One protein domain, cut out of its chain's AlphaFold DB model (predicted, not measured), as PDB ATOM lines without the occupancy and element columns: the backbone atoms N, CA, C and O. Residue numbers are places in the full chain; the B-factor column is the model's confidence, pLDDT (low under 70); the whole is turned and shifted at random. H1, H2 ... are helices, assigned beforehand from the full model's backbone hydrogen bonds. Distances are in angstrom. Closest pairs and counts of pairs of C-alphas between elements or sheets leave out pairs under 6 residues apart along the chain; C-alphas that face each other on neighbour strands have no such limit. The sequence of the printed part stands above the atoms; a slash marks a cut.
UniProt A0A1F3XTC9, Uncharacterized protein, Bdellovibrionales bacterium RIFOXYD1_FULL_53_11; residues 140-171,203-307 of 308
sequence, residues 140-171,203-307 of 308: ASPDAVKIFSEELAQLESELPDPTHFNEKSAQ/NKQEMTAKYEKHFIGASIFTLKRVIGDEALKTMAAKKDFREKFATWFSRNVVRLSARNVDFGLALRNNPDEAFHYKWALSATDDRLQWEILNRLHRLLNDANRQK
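AT A GLANCE: This is residues 140 to 171 and 203 to 307 of the 308 residues of an uncharacterized protein of Bdellovibrionales bacterium RIFOXYD1_FULL_53_11 (UniProt A0A1F3XTC9). Two long helices, H7 and H3, pack side by side and run opposite ways, with H1 packed toward one end of the pair and H4 toward the other, a four-helix bundle in which H1 and H4 stay apart. H2 packs on H1, H6 packs on H4, and the short H5 lies near an end of H4. The printed part has 137 residues with seven named helices, H1 to H7 in chain order, and no named strand; the class is all helix. It is compact, with a radius of gyration of the C-alphas of 14.6 A and spans of 40 by 33 by 24 A.

IN THESE COORDINATES: The longest helix, H7, covers residues 285 to 305 and 30.3 A, from C-alpha 285 at (16.534, 6.156, -50.142) to C-alpha 305 at (23.293, -21.499, -39.664). H3 covers residues 220 to 238, 26.9 A. H1, residues 142 to 156, begins with C-alpha 142 at (13.122, -25.227, -41.356) and measures 21.1 A. H4, residues 242 to 257, measures 22.1 A. H2 is residues 204 to 215, H6 residues 273 to 282 and H5 residues 266 to 269.

HOW THE PARTS SIT: H7 and H3 touch at a shallow tilt of 30 degrees, opposite ways; their closest C-alphas, those of Leu 293 and Gly 228, are 6.0 A apart. H7 touches H1 with residues 299 to 304 alone, the closest C-alphas being those of Ala 303 and Ala 144 at 4.8 A. H7 touches H4 with residues 288 to 295 alone, closest at the C-alphas of Arg 295 and Leu 256, 7.2 A apart. H1 and H3 touch at 17 degrees, a shallow tilt, the same way, with the C-alphas of Leu 152 and Ile 227 6.0 A apart. H3 and H4 touch only at the corner by their link, closest at the C-alphas of Lys 238 and Phe 245, 5.5 A apart. H2 touches H1 at a steep tilt of 51 degrees, with C-alphas 208 and 149 closest at 5.0 A. H6 touches H4 at a steep tilt of 44 degrees, with C-alphas 276 and 250 closest at 4.8 A. H5 is close to H4 but not clearly touching, with C-alphas 269 and 257 closest at 5.7 A. In H1, H2, H3, H4 and H7 every O i to N i+4 pair is within hydrogen-bond range; H6 has 5 of 6, and H5 is too short for such a pair.

THE WHOLE: The C-alphas of Phe 241 and Lys 307, the two farthest apart, are 41.1 A apart. Residues 172 to 202 are not printed, and C-alphas 171 and 203 are 24.7 A apart across this cut. Residues 157 to 171 hold no named element. Of the links that are printed whole, none is long. The mean pLDDT of the printed part is 96.9, and residue 307 is under 70.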
ATOM      1  N   ALA A 140      16.861 -24.636 -47.633       96.81
ATOM      2  CA  ALA A 140      16.908 -23.801 -46.446       96.81
ATOM      3  C   ALA A 140      16.502 -24.618 -45.212       96.81
ATOM      4  O   ALA A 140      15.647 -25.504 -45.285       96.81
ATOM      5  N   SER A 141      17.108 -24.303 -44.066       96.81
ATOM      6  CA  SER A 141      16.699 -24.914 -42.799       96.81
ATOM      7  C   SER A 141      15.215 -24.617 -42.498       96.81
ATOM      8  O   SER A 141      14.724 -23.549 -42.880       96.81
ATOM      9  N   PRO A 142      14.505 -25.491 -41.759       97.44
ATOM     10  CA  PRO A 142      13.122 -25.227 -41.356       97.44
ATOM     11  C   PRO A 142      12.940 -23.892 -40.615       97.44
ATOM     12  O   PRO A 142      11.953 -23.198 -40.833       97.44
ATOM     13  N   ASP A 143      13.919 -23.484 -39.798       97.50
ATOM     14  CA  ASP A 143      13.857 -22.212 -39.066       97.50
ATOM     15  C   ASP A 143      13.989 -21.012 -40.010       97.50
ATOM     16  O   ASP A 143      13.293 -20.011 -39.839       97.50
ATOM     17  N   ALA A 144      14.838 -21.123 -41.037       97.56
ATOM     18  CA  ALA A 144      14.956 -20.100 -42.071       97.56
ATOM     19  C   ALA A 144      13.668 -19.974 -42.895       97.56
ATOM     20  O   ALA A 144      13.260 -18.851 -43.175       97.56
ATOM     21  N   VAL A 145      13.008 -21.090 -43.235       98.00
ATOM     22  CA  VAL A 145      11.699 -21.073 -43.916       98.00
ATOM     23  C   VAL A 145      10.649 -20.411 -43.026       98.00
ATOM     24  O   VAL A 145       9.980 -19.488 -43.475       98.00
ATOM     25  N   LYS A 146      10.555 -20.801 -41.751       98.19
ATOM     26  CA  LYS A 146       9.608 -20.208 -40.800       98.19
ATOM     27  C   LYS A 146       9.799 -18.696 -40.659       98.19
ATOM     28  O   LYS A 146       8.843 -17.936 -40.793       98.19
ATOM     29  N   ILE A 147      11.034 -18.249 -40.417       98.25
ATOM     30  CA  ILE A 147      11.354 -16.820 -40.298       98.25
ATOM     31  C   ILE A 147      11.047 -16.090 -41.607       98.25
ATOM     32  O   ILE A 147      10.422 -15.035 -41.579       98.25
ATOM     33  N   PHE A 148      11.427 -16.657 -42.755       98.44
ATOM     34  CA  PHE A 148      11.073 -16.106 -44.060       98.44
ATOM     35  C   PHE A 148       9.558 -15.915 -44.202       98.44
ATOM     36  O   PHE A 148       9.121 -14.835 -44.588       98.44
ATOM     37  N   SER A 149       8.757 -16.919 -43.851       98.44
ATOM     38  CA  SER A 149       7.299 -16.870 -43.972       98.44
ATOM     39  C   SER A 149       6.661 -15.817 -43.064       98.44
ATOM     40  O   SER A 149       5.753 -15.111 -43.502       98.44
ATOM     41  N   GLU A 150       7.152 -15.667 -41.828       98.50
ATOM     42  CA  GLU A 150       6.695 -14.627 -40.891       98.50
ATOM     43  C   GLU A 150       6.969 -13.213 -41.425       98.50
ATOM     44  O   GLU A 150       6.122 -12.318 -41.312       98.50
ATOM     45  N   GLU A 151       8.163 -13.003 -41.983       98.50
ATOM     46  CA  GLU A 151       8.606 -11.705 -42.490       98.50
ATOM     47  C   GLU A 151       7.964 -11.372 -43.847       98.50
ATOM     48  O   GLU A 151       7.557 -10.231 -44.059       98.50
ATOM     49  N   LEU A 152       7.774 -12.359 -44.729       98.31
ATOM     50  CA  LEU A 152       7.054 -12.181 -45.992       98.31
ATOM     51  C   LEU A 152       5.584 -11.811 -45.745       98.31
ATOM     52  O   LEU A 152       5.092 -10.828 -46.294       98.31
ATOM     53  N   ALA A 153       4.908 -12.525 -44.838       97.88
ATOM     54  CA  ALA A 153       3.538 -12.196 -44.449       97.88
ATOM     55  C   ALA A 153       3.434 -10.805 -43.793       97.88
ATOM     56  O   ALA A 153       2.415 -10.134 -43.932       97.88
ATOM     57  N   GLN A 154       4.473 -10.348 -43.080       97.88
ATOM     58  CA  GLN A 154       4.514  -8.976 -42.568       97.88
ATOM     59  C   GLN A 154       4.587  -7.951 -43.708       97.88
ATOM     60  O   GLN A 154       3.802  -7.007 -43.698       97.88
ATOM     61  N   LEU A 155       5.496  -8.126 -44.672       97.56
ATOM     62  CA  LEU A 155       5.683  -7.188 -45.787       97.56
ATOM     63  C   LEU A 155       4.425  -7.057 -46.652       97.56
ATOM     64  O   LEU A 155       4.022  -5.944 -46.988       97.56
ATOM     65  N   GLU A 156       3.767  -8.175 -46.945       96.69
ATOM     66  CA  GLU A 156       2.528  -8.173 -47.721       96.69
ATOM     67  C   GLU A 156       1.349  -7.541 -46.999       96.69
ATOM     68  O   GLU A 156       0.540  -6.873 -47.637       96.69
ATOM     69  N   SER A 157       1.263  -7.688 -45.671       96.25
ATOM     70  CA  SER A 157       0.201  -7.040 -44.888       96.25
ATOM     71  C   SER A 157       0.219  -5.513 -45.001       96.25
ATOM     72  O   SER A 157      -0.741  -4.839 -44.633       96.25
ATOM     73  N   GLU A 158       1.334  -4.959 -45.481       95.94
ATOM     74  CA  GLU A 158       1.568  -3.532 -45.603       95.94
ATOM     75  C   GLU A 158       1.452  -3.012 -47.039       95.94
ATOM     76  O   GLU A 158       1.531  -1.787 -47.226       95.94
ATOM     77  N   LEU A 159       1.287  -3.909 -48.020       94.94
ATOM     78  CA  LEU A 159       1.081  -3.582 -49.425       94.94
ATOM     79  C   LEU A 159      -0.399  -3.287 -49.713       94.94
ATOM     80  O   LEU A 159      -1.275  -3.921 -49.126       94.94
ATOM     81  N   PRO A 160      -0.698  -2.352 -50.636       92.75
ATOM     82  CA  PRO A 160      -2.066  -2.137 -51.105       92.75
ATOM     83  C   PRO A 160      -2.653  -3.366 -51.808       92.75
ATOM     84  O   PRO A 160      -3.840  -3.643 -51.659       92.75
ATOM     85  N   ASP A 161      -1.812  -4.085 -52.557       91.50
ATOM     86  CA  ASP A 161      -2.158  -5.300 -53.290       91.50
ATOM     87  C   ASP A 161      -1.119  -6.395 -52.978       91.50
ATOM     88  O   ASP A 161       0.040  -6.269 -53.395       91.50
ATOM     89  N   PRO A 162      -1.467  -7.408 -52.160       93.44
ATOM     90  CA  PRO A 162      -0.542  -8.472 -51.779       93.44
ATOM     91  C   PRO A 162      -0.076  -9.316 -52.971       93.44
ATOM     92  O   PRO A 162      -0.865  -9.721 -53.823       93.44
ATOM     93  N   THR A 163       1.210  -9.672 -53.003       94.00
ATOM     94  CA  THR A 163       1.740 -10.545 -54.055       94.00
ATOM     95  C   THR A 163       1.193 -11.974 -53.923       94.00
ATOM     96  O   THR A 163       1.287 -12.621 -52.882       94.00
ATOM     97  N   HIS A 164       0.680 -12.539 -55.017       92.06
ATOM     98  CA  HIS A 164       0.212 -13.925 -55.036       92.06
ATOM     99  C   HIS A 164       1.362 -14.925 -55.234       92.06
ATOM    100  O   HIS A 164       1.695 -15.304 -56.359       92.06
ATOM    101  N   PHE A 165       1.940 -15.411 -54.134       94.56
ATOM    102  CA  PHE A 165       2.958 -16.463 -54.183       94.56
ATOM    103  C   PHE A 165       2.363 -17.867 -54.366       94.56
ATOM    104  O   PHE A 165       1.413 -18.267 -53.682       94.56
ATOM    105  N   ASN A 166       2.974 -18.647 -55.260       92.81
ATOM    106  CA  ASN A 166       2.636 -20.044 -55.541       92.81
ATOM    107  C   ASN A 166       3.900 -20.925 -55.536       92.81
ATOM    108  O   ASN A 166       5.005 -20.441 -55.304       92.81
ATOM    109  N   GLU A 167       3.753 -22.222 -55.813       93.31
ATOM    110  CA  GLU A 167       4.870 -23.181 -55.823       93.31
ATOM    111  C   GLU A 167       5.994 -22.811 -56.810       93.31
ATOM    112  O   GLU A 167       7.154 -23.147 -56.578       93.31
ATOM    113  N   LYS A 168       5.689 -22.078 -57.893       95.00
ATOM    114  CA  LYS A 168       6.709 -21.598 -58.842       95.00
ATOM    115  C   LYS A 168       7.558 -20.482 -58.246       95.00
ATOM    116  O   LYS A 168       8.720 -20.352 -58.612       95.00
ATOM    117  N   SER A 169       7.012 -19.695 -57.321       96.44
ATOM    118  CA  SER A 169       7.762 -18.648 -56.623       96.44
ATOM    119  C   SER A 169       8.873 -19.209 -55.731       96.44
ATOM    120  O   SER A 169       9.862 -18.521 -55.488       96.44
ATOM    121  N   ALA A 170       8.720 -20.455 -55.273       96.50
ATOM    122  CA  ALA A 170       9.715 -21.178 -54.488       96.50
ATOM    123  C   ALA A 170      10.818 -21.828 -55.343       96.50
ATOM    124  O   ALA A 170      11.774 -22.376 -54.793       96.50
ATOM    125  N   GLN A 171      10.706 -21.770 -56.675       96.81
ATOM    126  CA  GLN A 171      11.705 -22.329 -57.579       96.81
ATOM    127  C   GLN A 171      12.857 -21.342 -57.830       96.81
ATOM    128  O   GLN A 171      12.662 -20.120 -57.767       96.81
ATOM    129  N   ASN A 203      -5.109 -12.007 -43.151       95.56
ATOM    130  CA  ASN A 203      -4.801 -12.759 -41.934       95.56
ATOM    131  C   ASN A 203      -3.329 -13.196 -41.924       95.56
ATOM    132  O   ASN A 203      -2.953 -14.196 -42.533       95.56
ATOM    133  N   LYS A 204      -2.491 -12.479 -41.169       96.00
ATOM    134  CA  LYS A 204      -1.042 -12.733 -41.120       96.00
ATOM    135  C   LYS A 204      -0.672 -14.170 -40.726       96.00
ATOM    136  O   LYS A 204       0.294 -14.709 -41.262       96.00
ATOM    137  N   GLN A 205      -1.406 -14.798 -39.806       97.44
ATOM    138  CA  GLN A 205      -1.102 -16.159 -39.340       97.44
ATOM    139  C   GLN A 205      -1.384 -17.197 -40.428       97.44
ATOM    140  O   GLN A 205      -0.565 -18.083 -40.668       97.44
ATOM    141  N   GLU A 206      -2.509 -17.044 -41.126       96.75
ATOM    142  CA  GLU A 206      -2.877 -17.894 -42.260       96.75
ATOM    143  C   GLU A 206      -1.859 -17.762 -43.400       96.75
ATOM    144  O   GLU A 206      -1.378 -18.768 -43.923       96.75
ATOM    145  N   MET A 207      -1.458 -16.528 -43.726       97.00
ATOM    146  CA  MET A 207      -0.454 -16.269 -44.760       97.00
ATOM    147  C   MET A 207       0.917 -16.838 -44.381       97.00
ATOM    148  O   MET A 207       1.578 -17.439 -45.222       97.00
ATOM    149  N   THR A 208       1.309 -16.746 -43.106       97.50
ATOM    150  CA  THR A 208       2.552 -17.359 -42.608       97.50
ATOM    151  C   THR A 208       2.540 -18.874 -42.833       97.50
ATOM    152  O   THR A 208       3.462 -19.404 -43.450       97.50
ATOM    153  N   ALA A 209       1.479 -19.574 -42.415       97.75
ATOM    154  CA  ALA A 209       1.366 -21.024 -42.594       97.75
ATOM    155  C   ALA A 209       1.329 -21.432 -44.079       97.75
ATOM    156  O   ALA A 209       1.928 -22.433 -44.482       97.75
ATOM    157  N   LYS A 210       0.653 -20.635 -44.914       96.94
ATOM    158  CA  LYS A 210       0.628 -20.819 -46.369       96.94
ATOM    159  C   LYS A 210       2.030 -20.699 -46.972       96.94
ATOM    160  O   LYS A 210       2.417 -21.554 -47.771       96.94
ATOM    161  N   TYR A 211       2.793 -19.676 -46.594       97.94
ATOM    162  CA  TYR A 211       4.153 -19.469 -47.092       97.94
ATOM    163  C   TYR A 211       5.128 -20.517 -46.604       97.94
ATOM    164  O   TYR A 211       5.960 -20.956 -47.394       97.94
ATOM    165  N   GLU A 212       4.975 -20.987 -45.370       97.75
ATOM    166  CA  GLU A 212       5.786 -22.089 -44.870       97.75
ATOM    167  C   GLU A 212       5.587 -23.317 -45.761       97.75
ATOM    168  O   GLU A 212       6.555 -23.862 -46.279       97.75
ATOM    169  N   LYS A 213       4.332 -23.669 -46.078       97.56
ATOM    170  CA  LYS A 213       4.022 -24.783 -46.983       97.56
ATOM    171  C   LYS A 213       4.573 -24.588 -48.400       97.56
ATOM    172  O   LYS A 213       5.127 -25.527 -48.962       97.56
ATOM    173  N   HIS A 214       4.398 -23.405 -48.992       97.31
ATOM    174  CA  HIS A 214       4.803 -23.143 -50.382       97.31
ATOM    175  C   HIS A 214       6.321 -23.149 -50.584       97.31
ATOM    176  O   HIS A 214       6.780 -23.495 -51.668       97.31
ATOM    177  N   PHE A 215       7.092 -22.757 -49.565       97.62
ATOM    178  CA  PHE A 215       8.544 -22.591 -49.662       97.62
ATOM    179  C   PHE A 215       9.347 -23.724 -49.005       97.62
ATOM    180  O   PHE A 215      10.575 -23.640 -48.925       97.62
ATOM    181  N   ILE A 216       8.698 -24.817 -48.583       96.94
ATOM    182  CA  ILE A 216       9.403 -26.047 -48.192       96.94
ATOM    183  C   ILE A 216      10.291 -26.519 -49.351       96.94
ATOM    184  O   ILE A 216       9.848 -26.659 -50.487       96.94
ATOM    185  N   GLY A 217      11.562 -26.783 -49.045       96.19
ATOM    186  CA  GLY A 217      12.549 -27.263 -50.016       96.19
ATOM    187  C   GLY A 217      13.236 -26.163 -50.829       96.19
ATOM    188  O   GLY A 217      14.253 -26.447 -51.460       96.19
ATOM    189  N   ALA A 218      12.758 -24.916 -50.772       97.31
ATOM    190  CA  ALA A 218      13.427 -23.792 -51.420       97.31
ATOM    191  C   ALA A 218      14.835 -23.581 -50.841       97.31
ATOM    192  O   ALA A 218      15.079 -23.787 -49.650       97.31
ATOM    193  N   SER A 219      15.775 -23.142 -51.677       97.38
ATOM    194  CA  SER A 219      17.118 -22.785 -51.209       97.38
ATOM    195  C   SER A 219      17.082 -21.493 -50.383       97.38
ATOM    196  O   SER A 219      16.236 -20.623 -50.600       97.38
ATOM    197  N   ILE A 220      18.064 -21.296 -49.498       97.94
ATOM    198  CA  ILE A 220      18.205 -20.030 -48.753       97.94
ATOM    199  C   ILE A 220      18.346 -18.811 -49.683       97.94
ATOM    200  O   ILE A 220      17.920 -17.709 -49.343       97.94
ATOM    201  N   PHE A 221      18.907 -19.003 -50.879       97.88
ATOM    202  CA  PHE A 221      19.076 -17.948 -51.878       97.88
ATOM    203  C   PHE A 221      17.761 -17.585 -52.563       97.88
ATOM    204  O   PHE A 221      17.516 -16.401 -52.804       97.88
ATOM    205  N   THR A 222      16.891 -18.572 -52.782       98.31
ATOM    206  CA  THR A 222      15.519 -18.357 -53.252       98.31
ATOM    207  C   THR A 222      14.732 -17.545 -52.228       98.31
ATOM    208  O   THR A 222      14.149 -16.525 -52.590       98.31
ATOM    209  N   LEU A 223      14.800 -17.919 -50.941       98.44
ATOM    210  CA  LEU A 223      14.135 -17.173 -49.863       98.44
ATOM    211  C   LEU A 223      14.604 -15.710 -49.813       98.44
ATOM    212  O   LEU A 223      13.792 -14.789 -49.800       98.44
ATOM    213  N   LYS A 224      15.923 -15.489 -49.846       98.50
ATOM    214  CA  LYS A 224      16.540 -14.154 -49.846       98.50
ATOM    215  C   LYS A 224      16.133 -13.275 -51.022       98.50
ATOM    216  O   LYS A 224      15.915 -12.079 -50.837       98.50
ATOM    217  N   ARG A 225      16.078 -13.843 -52.228       98.31
ATOM    218  CA  ARG A 225      15.663 -13.100 -53.419       98.31
ATOM    219  C   ARG A 225      14.208 -12.679 -53.274       98.31
ATOM    220  O   ARG A 225      13.928 -11.490 -53.318       98.31
ATOM    221  N   VAL A 226      13.321 -13.637 -53.002       98.31
ATOM    222  CA  VAL A 226      11.879 -13.382 -52.899       98.31
ATOM    223  C   VAL A 226      11.561 -12.345 -51.824       98.31
ATOM    224  O   VAL A 226      10.828 -11.398 -52.095       98.31
ATOM    225  N   ILE A 227      12.142 -12.467 -50.625       98.62
ATOM    226  CA  ILE A 227      11.889 -11.485 -49.561       98.62
ATOM    227  C   ILE A 227      12.481 -10.112 -49.885       98.62
ATOM    228  O   ILE A 227      11.939  -9.093 -49.469       98.62
ATOM    229  N   GLY A 228      13.595 -10.070 -50.620       98.38
ATOM    230  CA  GLY A 228      14.205  -8.820 -51.047       98.38
ATOM    231  C   GLY A 228      13.370  -8.090 -52.093       98.38
ATOM    232  O   GLY A 228      13.164  -6.886 -51.962       98.38
ATOM    233  N   ASP A 229      12.845  -8.822 -53.076       98.25
ATOM    234  CA  ASP A 229      11.932  -8.283 -54.088       98.25
ATOM    235  C   ASP A 229      10.673  -7.713 -53.416       98.25
ATOM    236  O   ASP A 229      10.248  -6.599 -53.723       98.25
ATOM    237  N   GLU A 230      10.111  -8.435 -52.439       98.25
ATOM    238  CA  GLU A 230       8.928  -7.969 -51.713       98.25
ATOM    239  C   GLU A 230       9.227  -6.762 -50.821       98.25
ATOM    240  O   GLU A 230       8.470  -5.794 -50.818       98.25
ATOM    241  N   ALA A 231      10.370  -6.752 -50.129       98.31
ATOM    242  CA  ALA A 231      10.782  -5.606 -49.326       98.31
ATOM    243  C   ALA A 231      10.938  -4.340 -50.180       98.31
ATOM    244  O   ALA A 231      10.507  -3.263 -49.762       98.31
ATOM    245  N   LEU A 232      11.516  -4.454 -51.382       97.94
ATOM    246  CA  LEU A 232      11.640  -3.338 -52.324       97.94
ATOM    247  C   LEU A 232      10.269  -2.802 -52.754       97.94
ATOM    248  O   LEU A 232      10.068  -1.584 -52.728       97.94
ATOM    249  N   LYS A 233       9.300  -3.678 -53.057       97.56
ATOM    250  CA  LYS A 233       7.915  -3.264 -53.350       97.56
ATOM    251  C   LYS A 233       7.264  -2.555 -52.163       97.56
ATOM    252  O   LYS A 233       6.689  -1.482 -52.339       97.56
ATOM    253  N   THR A 234       7.382  -3.108 -50.952       97.19
ATOM    254  CA  THR A 234       6.813  -2.496 -49.741       97.19
ATOM    255  C   THR A 234       7.406  -1.113 -49.502       97.19
ATOM    256  O   THR A 234       6.667  -0.163 -49.257       97.19
ATOM    257  N   MET A 235       8.724  -0.952 -49.642       97.38
ATOM    258  CA  MET A 235       9.374   0.355 -49.518       97.38
ATOM    259  C   MET A 235       8.904   1.335 -50.596       97.38
ATOM    260  O   MET A 235       8.605   2.489 -50.285       97.38
ATOM    261  N   ALA A 236       8.763   0.876 -51.843       96.88
ATOM    262  CA  ALA A 236       8.243   1.695 -52.932       96.88
ATOM    263  C   ALA A 236       6.807   2.183 -52.674       96.88
ATOM    264  O   ALA A 236       6.496   3.312 -53.032       96.88
ATOM    265  N   ALA A 237       5.967   1.393 -51.999       96.00
ATOM    266  CA  ALA A 237       4.609   1.785 -51.611       96.00
ATOM    267  C   ALA A 237       4.549   2.746 -50.402       96.00
ATOM    268  O   ALA A 237       3.500   3.322 -50.118       96.00
ATOM    269  N   LYS A 238       5.647   2.911 -49.651       95.38
ATOM    270  CA  LYS A 238       5.710   3.768 -48.448       95.38
ATOM    271  C   LYS A 238       6.446   5.092 -48.682       95.38
ATOM    272  O   LYS A 238       6.404   5.952 -47.800       95.38
ATOM    273  N   LYS A 239       7.128   5.263 -49.821       93.31
ATOM    274  CA  LYS A 239       8.065   6.378 -50.061       93.31
ATOM    275  C   LYS A 239       7.414   7.741 -50.322       93.31
ATOM    276  O   LYS A 239       8.120   8.742 -50.278       93.31
ATOM    277  N   ASP A 240       6.099   7.798 -50.545       93.44
ATOM    278  CA  ASP A 240       5.390   9.039 -50.907       93.44
ATOM    279  C   ASP A 240       5.544  10.163 -49.872       93.44
ATOM    280  O   ASP A 240       5.515  11.342 -50.216       93.44
ATOM    281  N   PHE A 241       5.725   9.812 -48.595       95.00
ATOM    282  CA  PHE A 241       5.917  10.775 -47.512       95.00
ATOM    283  C   PHE A 241       7.130  10.394 -46.676       95.00
ATOM    284  O   PHE A 241       7.131   9.354 -46.006       95.00
ATOM    285  N   ARG A 242       8.142  11.265 -46.658       96.75
ATOM    286  CA  ARG A 242       9.433  10.986 -46.027       96.75
ATOM    287  C   ARG A 242       9.311  10.623 -44.549       96.75
ATOM    288  O   ARG A 242       9.906   9.649 -44.099       96.75
ATOM    289  N   GLU A 243       8.515  11.365 -43.796       97.38
ATOM    290  CA  GLU A 243       8.311  11.162 -42.362       97.38
ATOM    291  C   GLU A 243       7.558   9.859 -42.083       97.38
ATOM    292  O   GLU A 243       7.874   9.154 -41.121       97.38
ATOM    293  N   LYS A 244       6.586   9.505 -42.936       96.38
ATOM    294  CA  LYS A 244       5.873   8.225 -42.825       96.38
ATOM    295  C   LYS A 244       6.814   7.066 -43.133       96.38
ATOM    296  O   LYS A 244       6.808   6.088 -42.390       96.38
ATOM    297  N   PHE A 245       7.656   7.198 -44.158       97.50
ATOM    298  CA  PHE A 245       8.667   6.197 -44.488       97.50
ATOM    299  C   PHE A 245       9.700   6.038 -43.367       97.50
ATOM    300  O   PHE A 245       9.971   4.918 -42.952       97.50
ATOM    301  N   ALA A 246      10.203   7.134 -42.791       98.19
ATOM    302  CA  ALA A 246      11.114   7.100 -41.646       98.19
ATOM    303  C   ALA A 246      10.473   6.462 -40.397       98.19
ATOM    304  O   ALA A 246      11.117   5.686 -39.685       98.19
ATOM    305  N   THR A 247       9.190   6.741 -40.141       98.38
ATOM    306  CA  THR A 247       8.418   6.100 -39.058       98.38
ATOM    307  C   THR A 247       8.286   4.599 -39.297       98.38
ATOM    308  O   THR A 247       8.548   3.792 -38.410       98.38
ATOM    309  N   TRP A 248       7.916   4.203 -40.512       98.12
ATOM    310  CA  TRP A 248       7.819   2.799 -40.898       98.12
ATOM    311  C   TRP A 248       9.164   2.074 -40.767       98.12
ATOM    312  O   TRP A 248       9.236   0.988 -40.187       98.12
ATOM    313  N   PHE A 249      10.228   2.700 -41.270       98.50
ATOM    314  CA  PHE A 249      11.583   2.170 -41.266       98.50
ATOM    315  C   PHE A 249      12.073   1.928 -39.837       98.50
ATOM    316  O   PHE A 249      12.513   0.828 -39.511       98.50
ATOM    317  N   SER A 250      11.961   2.935 -38.967       98.56
ATOM    318  CA  SER A 250      12.446   2.860 -37.583       98.56
ATOM    319  C   SER A 250      11.758   1.759 -36.778       98.56
ATOM    320  O   SER A 250      12.442   0.959 -36.136       98.56
ATOM    321  N   ARG A 251      10.432   1.632 -36.897       98.50
ATOM    322  CA  ARG A 251       9.665   0.531 -36.289       98.50
ATOM    323  C   ARG A 251      10.112  -0.834 -36.793       98.50
ATOM    324  O   ARG A 251      10.308  -1.750 -35.995       98.50
ATOM    325  N   ASN A 252      10.297  -0.975 -38.105       98.12
ATOM    326  CA  ASN A 252      10.753  -2.233 -38.694       98.12
ATOM    327  C   ASN A 252      12.162  -2.605 -38.237       98.12
ATOM    328  O   ASN A 252      12.403  -3.755 -37.874       98.12
ATOM    329  N   VAL A 253      13.078  -1.641 -38.187       98.19
ATOM    330  CA  VAL A 253      14.439  -1.863 -37.700       98.19
ATOM    331  C   VAL A 253      14.452  -2.316 -36.242       98.19
ATOM    332  O   VAL A 253      15.104  -3.313 -35.942       98.19
ATOM    333  N   VAL A 254      13.713  -1.653 -35.348       98.31
ATOM    334  CA  VAL A 254      13.635  -2.055 -33.932       98.31
ATOM    335  C   VAL A 254      13.021  -3.449 -33.787       98.31
ATOM    336  O   VAL A 254      13.550  -4.282 -33.050       98.31
ATOM    337  N   ARG A 255      11.957  -3.746 -34.545       98.19
ATOM    338  CA  ARG A 255      11.334  -5.077 -34.584       98.19
ATOM    339  C   ARG A 255      12.320  -6.164 -35.018       98.19
ATOM    340  O   ARG A 255      12.351  -7.230 -34.409       98.19
ATOM    341  N   LEU A 256      13.129  -5.909 -36.047       98.00
ATOM    342  CA  LEU A 256      14.162  -6.842 -36.506       98.00
ATOM    343  C   LEU A 256      15.304  -6.968 -35.482       98.00
ATOM    344  O   LEU A 256      15.768  -8.077 -35.230       98.00
ATOM    345  N   SER A 257      15.704  -5.869 -34.833       97.06
ATOM    346  CA  SER A 257      16.686  -5.861 -33.734       97.06
ATOM    347  C   SER A 257      16.263  -6.725 -32.542       97.06
ATOM    348  O   SER A 257      17.108  -7.378 -31.933       97.06
ATOM    349  N   ALA A 258      14.963  -6.830 -32.257       97.38
ATOM    350  CA  ALA A 258      14.439  -7.693 -31.195       97.38
ATOM    351  C   ALA A 258      14.637  -9.206 -31.448       97.38
ATOM    352  O   ALA A 258      14.421 -10.010 -30.543       97.38
ATOM    353  N   ARG A 259      15.066  -9.616 -32.653       96.75
ATOM    354  CA  ARG A 259      15.381 -11.019 -32.985       96.75
ATOM    355  C   ARG A 259      16.768 -11.470 -32.495       96.75
ATOM    356  O   ARG A 259      17.120 -12.620 -32.721       96.75
ATOM    357  N   ASN A 260      17.542 -10.601 -31.835       96.44
ATOM    358  CA  ASN A 260      18.892 -10.893 -31.319       96.44
ATOM    359  C   ASN A 260      19.897 -11.364 -32.391       96.44
ATOM    360  O   ASN A 260      20.817 -12.125 -32.097       96.44
ATOM    361  N   VAL A 261      19.734 -10.900 -33.631       97.19
ATOM    362  CA  VAL A 261      20.685 -11.139 -34.725       97.19
ATOM    363  C   VAL A 261      21.691  -9.996 -34.786       97.19
ATOM    364  O   VAL A 261      21.324  -8.833 -34.632       97.19
ATOM    365  N   ASP A 262      22.961 -10.310 -35.051       97.38
ATOM    366  CA  ASP A 262      23.971  -9.280 -35.280       97.38
ATOM    367  C   ASP A 262      23.854  -8.663 -36.686       97.38
ATOM    368  O   ASP A 262      24.190  -9.277 -37.710       97.38
ATOM    369  N   PHE A 263      23.442  -7.394 -36.727       97.69
ATOM    370  CA  PHE A 263      23.372  -6.594 -37.951       97.69
ATOM    371  C   PHE A 263      24.707  -5.920 -38.330       97.69
ATOM    372  O   PHE A 263      24.767  -5.057 -39.211       97.69
ATOM    373  N   GLY A 264      25.810  -6.339 -37.704       95.62
ATOM    374  CA  GLY A 264      27.193  -6.006 -38.041       95.62
ATOM    375  C   GLY A 264      27.716  -4.756 -37.337       95.62
ATOM    376  O   GLY A 264      28.762  -4.793 -36.698       95.62
ATOM    377  N   LEU A 265      27.006  -3.631 -37.442       94.38
ATOM    378  CA  LEU A 265      27.392  -2.381 -36.776       94.38
ATOM    379  C   LEU A 265      26.665  -2.257 -35.434       94.38
ATOM    380  O   LEU A 265      25.445  -2.372 -35.391       94.38
ATOM    381  N   ALA A 266      27.370  -1.903 -34.355       96.06
ATOM    382  CA  ALA A 266      26.751  -1.737 -33.031       96.06
ATOM    383  C   ALA A 266      25.539  -0.779 -33.039       96.06
ATOM    384  O   ALA A 266      24.518  -1.064 -32.423       96.06
ATOM    385  N   LEU A 267      25.611   0.319 -33.805       96.06
ATOM    386  CA  LEU A 267      24.505   1.275 -33.949       96.06
ATOM    387  C   LEU A 267      23.274   0.686 -34.653       96.06
ATOM    388  O   LEU A 267      22.158   1.118 -34.382       96.06
ATOM    389  N   ARG A 268      23.446  -0.314 -35.526       96.81
ATOM    390  CA  ARG A 268      22.317  -1.016 -36.154       96.81
ATOM    391  C   ARG A 268      21.535  -1.846 -35.138       96.81
ATOM    392  O   ARG A 268      20.330  -2.008 -35.299       96.81
ATOM    393  N   ASN A 269      22.198  -2.311 -34.086       97.38
ATOM    394  CA  ASN A 269      21.587  -3.097 -33.018       97.38
ATOM    395  C   ASN A 269      20.975  -2.212 -31.907       97.38
ATOM    396  O   ASN A 269      20.502  -2.738 -30.905       97.38
ATOM    397  N   ASN A 270      20.977  -0.879 -32.057       97.12
ATOM    398  CA  ASN A 270      20.359   0.031 -31.088       97.12
ATOM    399  C   ASN A 270      18.831  -0.209 -31.026       97.12
ATOM    400  O   ASN A 270      18.194  -0.182 -32.082       97.12
ATOM    401  N   PRO A 271      18.225  -0.438 -29.845       97.56
ATOM    402  CA  PRO A 271      16.778  -0.636 -29.720       97.56
ATOM    403  C   PRO A 271      15.958   0.669 -29.741       97.56
ATOM    404  O   PRO A 271      14.733   0.607 -29.691       97.56
ATOM    405  N   ASP A 272      16.594   1.843 -29.793       98.25
ATOM    406  CA  ASP A 272      15.908   3.141 -29.788       98.25
ATOM    407  C   ASP A 272      15.269   3.478 -31.155       98.25
ATOM    408  O   ASP A 272      15.960   3.798 -32.127       98.25
ATOM    409  N   GLU A 273      13.932   3.455 -31.226       98.38
ATOM    410  CA  GLU A 273      13.160   3.845 -32.420       98.38
ATOM    411  C   GLU A 273      13.442   5.298 -32.834       98.38
ATOM    412  O   GLU A 273      13.586   5.581 -34.025       98.38
ATOM    413  N   ALA A 274      13.595   6.219 -31.876       98.38
ATOM    414  CA  ALA A 274      13.815   7.633 -32.169       98.38
ATOM    415  C   ALA A 274      15.184   7.876 -32.822       98.38
ATOM    416  O   ALA A 274      15.316   8.759 -33.677       98.38
ATOM    417  N   PHE A 275      16.196   7.085 -32.455       98.12
ATOM    418  CA  PHE A 275      17.499   7.086 -33.117       98.12
ATOM    419  C   PHE A 275      17.366   6.708 -34.599       98.12
ATOM    420  O   PHE A 275      17.806   7.466 -35.470       98.12
ATOM    421  N   HIS A 276      16.707   5.583 -34.898       98.38
ATOM    422  CA  HIS A 276      16.531   5.114 -36.278       98.38
ATOM    423  C   HIS A 276      15.645   6.043 -37.099       98.38
ATOM    424  O   HIS A 276      15.922   6.258 -38.276       98.38
ATOM    425  N   TYR A 277      14.624   6.641 -36.484       98.50
ATOM    426  CA  TYR A 277      13.756   7.619 -37.132       98.50
ATOM    427  C   TYR A 277      14.548   8.852 -37.581       98.50
ATOM    428  O   TYR A 277      14.484   9.246 -38.746       98.50
ATOM    429  N   LYS A 278      15.356   9.434 -36.681       98.31
ATOM    430  CA  LYS A 278      16.204  10.596 -36.995       98.31
ATOM    431  C   LYS A 278      17.227  10.277 -38.079       98.31
ATOM    432  O   LYS A 278      17.407  11.072 -38.998       98.31
ATOM    433  N   TRP A 279      17.872   9.112 -37.995       98.12
ATOM    434  CA  TRP A 279      18.794   8.665 -39.035       98.12
ATOM    435  C   TRP A 279      18.079   8.543 -40.384       98.12
ATOM    436  O   TRP A 279      18.545   9.105 -41.379       98.12
ATOM    437  N   ALA A 280      16.906   7.906 -40.395       98.12
ATOM    438  CA  ALA A 280      16.103   7.718 -41.591       98.12
ATOM    439  C   ALA A 280      15.638   9.030 -42.217       98.12
ATOM    440  O   ALA A 280      15.610   9.110 -43.432       98.12
ATOM    441  N   LEU A 281      15.357  10.092 -41.458       98.00
ATOM    442  CA  LEU A 281      15.046  11.396 -42.059       98.00
ATOM    443  C   LEU A 281      16.204  11.946 -42.907       98.00
ATOM    444  O   LEU A 281      15.951  12.528 -43.957       98.00
ATOM    445  N   SER A 282      17.452  11.707 -42.496       97.06
ATOM    446  CA  SER A 282      18.659  12.249 -43.147       97.06
ATOM    447  C   SER A 282      19.329  11.333 -44.184       97.06
ATOM    448  O   SER A 282      20.123  11.804 -44.995       97.06
ATOM    449  N   ALA A 283      19.059  10.025 -44.150       96.81
ATOM    450  CA  ALA A 283      19.689   9.046 -45.039       96.81
ATOM    451  C   ALA A 283      19.219   9.189 -46.504       96.81
ATOM    452  O   ALA A 283      18.214   9.824 -46.781       96.81
ATOM    453  N   THR A 284      19.890   8.579 -47.478       96.44
ATOM    454  CA  THR A 284      19.325   8.466 -48.839       96.44
ATOM    455  C   THR A 284      18.371   7.274 -48.935       96.44
ATOM    456  O   THR A 284      18.480   6.337 -48.141       96.44
ATOM    457  N   ASP A 285      17.465   7.274 -49.914       97.06
ATOM    458  CA  ASP A 285      16.534   6.156 -50.142       97.06
ATOM    459  C   ASP A 285      17.284   4.847 -50.403       97.06
ATOM    460  O   ASP A 285      17.047   3.870 -49.698       97.06
ATOM    461  N   ASP A 286      18.289   4.867 -51.282       96.88
ATOM    462  CA  ASP A 286      19.213   3.751 -51.515       96.88
ATOM    463  C   ASP A 286      19.805   3.177 -50.223       96.88
ATOM    464  O   ASP A 286      19.944   1.962 -50.057       96.88
ATOM    465  N   ARG A 287      20.181   4.054 -49.282       97.19
ATOM    466  CA  ARG A 287      20.788   3.627 -48.021       97.19
ATOM    467  C   ARG A 287      19.762   2.963 -47.109       97.19
ATOM    468  O   ARG A 287      20.109   1.989 -46.444       97.19
ATOM    469  N   LEU A 288      18.533   3.474 -47.083       98.06
ATOM    470  CA  LEU A 288      17.425   2.890 -46.326       98.06
ATOM    471  C   LEU A 288      17.003   1.542 -46.911       98.06
ATOM    472  O   LEU A 288      16.844   0.582 -46.158       98.06
ATOM    473  N   GLN A 289      16.909   1.450 -48.239       98.06
ATOM    474  CA  GLN A 289      16.627   0.207 -48.949       98.06
ATOM    475  C   GLN A 289      17.664  -0.864 -48.620       98.06
ATOM    476  O   GLN A 289      17.309  -1.958 -48.177       98.06
ATOM    477  N   TRP A 290      18.952  -0.535 -48.764       98.12
ATOM    478  CA  TRP A 290      20.012  -1.478 -48.435       98.12
ATOM    479  C   TRP A 290      19.984  -1.894 -46.962       98.12
ATOM    480  O   TRP A 290      20.192  -3.063 -46.659       98.12
ATOM    481  N   GLU A 291      19.711  -0.977 -46.037       98.44
ATOM    482  CA  GLU A 291      19.666  -1.299 -44.610       98.44
ATOM    483  C   GLU A 291      18.553  -2.309 -44.277       98.44
ATOM    484  O   GLU A 291      18.796  -3.249 -43.519       98.44
ATOM    485  N   ILE A 292      17.368  -2.191 -44.887       98.56
ATOM    486  CA  ILE A 292      16.294  -3.189 -44.742       98.56
ATOM    487  C   ILE A 292      16.705  -4.533 -45.356       98.56
ATOM    488  O   ILE A 292      16.607  -5.568 -44.690       98.56
ATOM    489  N   LEU A 293      17.221  -4.526 -46.590       98.56
ATOM    490  CA  LEU A 293      17.667  -5.742 -47.278       98.56
ATOM    491  C   LEU A 293      18.773  -6.464 -46.496       98.56
ATOM    492  O   LEU A 293      18.698  -7.674 -46.287       98.56
ATOM    493  N   ASN A 294      19.764  -5.724 -45.996       98.50
ATOM    494  CA  ASN A 294      20.856  -6.250 -45.183       98.50
ATOM    495  C   ASN A 294      20.324  -6.997 -43.957       98.50
ATOM    496  O   ASN A 294      20.757  -8.119 -43.686       98.50
ATOM    497  N   ARG A 295      19.358  -6.411 -43.242       98.50
ATOM    498  CA  ARG A 295      18.773  -7.020 -42.042       98.50
ATOM    499  C   ARG A 295      17.994  -8.283 -42.356       98.50
ATOM    500  O   ARG A 295      18.220  -9.293 -41.699       98.50
ATOM    501  N   LEU A 296      17.136  -8.252 -43.373       98.62
ATOM    502  CA  LEU A 296      16.374  -9.429 -43.792       98.62
ATOM    503  C   LEU A 296      17.310 -10.569 -44.211       98.62
ATOM    504  O   LEU A 296      17.161 -11.701 -43.755       98.62
ATOM    505  N   HIS A 297      18.345 -10.271 -44.998       98.56
ATOM    506  CA  HIS A 297      19.327 -11.274 -45.414       98.56
ATOM    507  C   HIS A 297      20.139 -11.823 -44.240       98.56
ATOM    508  O   HIS A 297      20.368 -13.029 -44.180       98.56
ATOM    509  N   ARG A 298      20.574 -10.976 -43.299       98.25
ATOM    510  CA  ARG A 298      21.295 -11.415 -42.091       98.25
ATOM    511  C   ARG A 298      20.423 -12.266 -41.177       98.25
ATOM    512  O   ARG A 298      20.915 -13.264 -40.664       98.25
ATOM    513  N   LEU A 299      19.150 -11.909 -41.025       98.31
ATOM    514  CA  LEU A 299      18.172 -12.680 -40.264       98.31
ATOM    515  C   LEU A 299      18.007 -14.090 -40.854       98.31
ATOM    516  O   LEU A 299      18.114 -15.076 -40.129       98.31
ATOM    517  N   LEU A 300      17.854 -14.199 -42.178       98.19
ATOM    518  CA  LEU A 300      17.787 -15.493 -42.865       98.19
ATOM    519  C   LEU A 300      19.108 -16.273 -42.800       98.19
ATOM    520  O   LEU A 300      19.101 -17.485 -42.590       98.19
ATOM    521  N   ASN A 301      20.246 -15.591 -42.949       97.62
ATOM    522  CA  ASN A 301      21.569 -16.204 -42.808       97.62
ATOM    523  C   ASN A 301      21.763 -16.817 -41.427       97.62
ATOM    524  O   ASN A 301      22.315 -17.910 -41.323       97.62
ATOM    525  N   ASP A 302      21.344 -16.106 -40.382       97.69
ATOM    526  CA  ASP A 302      21.489 -16.570 -39.014       97.69
ATOM    527  C   ASP A 302      20.617 -17.794 -38.744       97.69
ATOM    528  O   ASP A 302      21.137 -18.840 -38.360       97.69
ATOM    529  N   ALA A 303      19.331 -17.704 -39.092       97.31
ATOM    530  CA  ALA A 303      18.385 -18.810 -38.992       97.31
ATOM    531  C   ALA A 303      18.879 -20.067 -39.723       97.31
ATOM    532  O   ALA A 303      18.747 -21.180 -39.225       97.31
ATOM    533  N   ASN A 304      19.507 -19.892 -40.890       96.69
ATOM    534  CA  ASN A 304      20.014 -21.008 -41.678       96.69
ATOM    535  C   ASN A 304      21.281 -21.661 -41.102       96.69
ATOM    536  O   ASN A 304      21.554 -22.813 -41.425       96.69
ATOM    537  N   ARG A 305      22.064 -20.955 -40.274       95.12
ATOM    538  CA  ARG A 305      23.293 -21.499 -39.664       95.12
ATOM    539  C   ARG A 305      23.037 -22.350 -38.430       95.12
ATOM    540  O   ARG A 305      23.836 -23.230 -38.151       95.12
ATOM    541  N   GLN A 306      21.954 -22.112 -37.693       83.38
ATOM    542  CA  GLN A 306      21.720 -22.756 -36.392       83.38
ATOM    543  C   GLN A 306      21.496 -24.283 -36.473       83.38
ATOM    544  O   GLN A 306      21.448 -24.942 -35.437       83.38
ATOM    545  N   LYS A 307      21.356 -24.855 -37.680       68.62
ATOM    546  CA  LYS A 307      21.017 -26.273 -37.906       68.62
ATOM    547  C   LYS A 307      21.833 -26.972 -39.007       68.62
ATOM    548  O   LYS A 307      21.439 -28.058 -39.431       68.62
TER     549      LYS A 307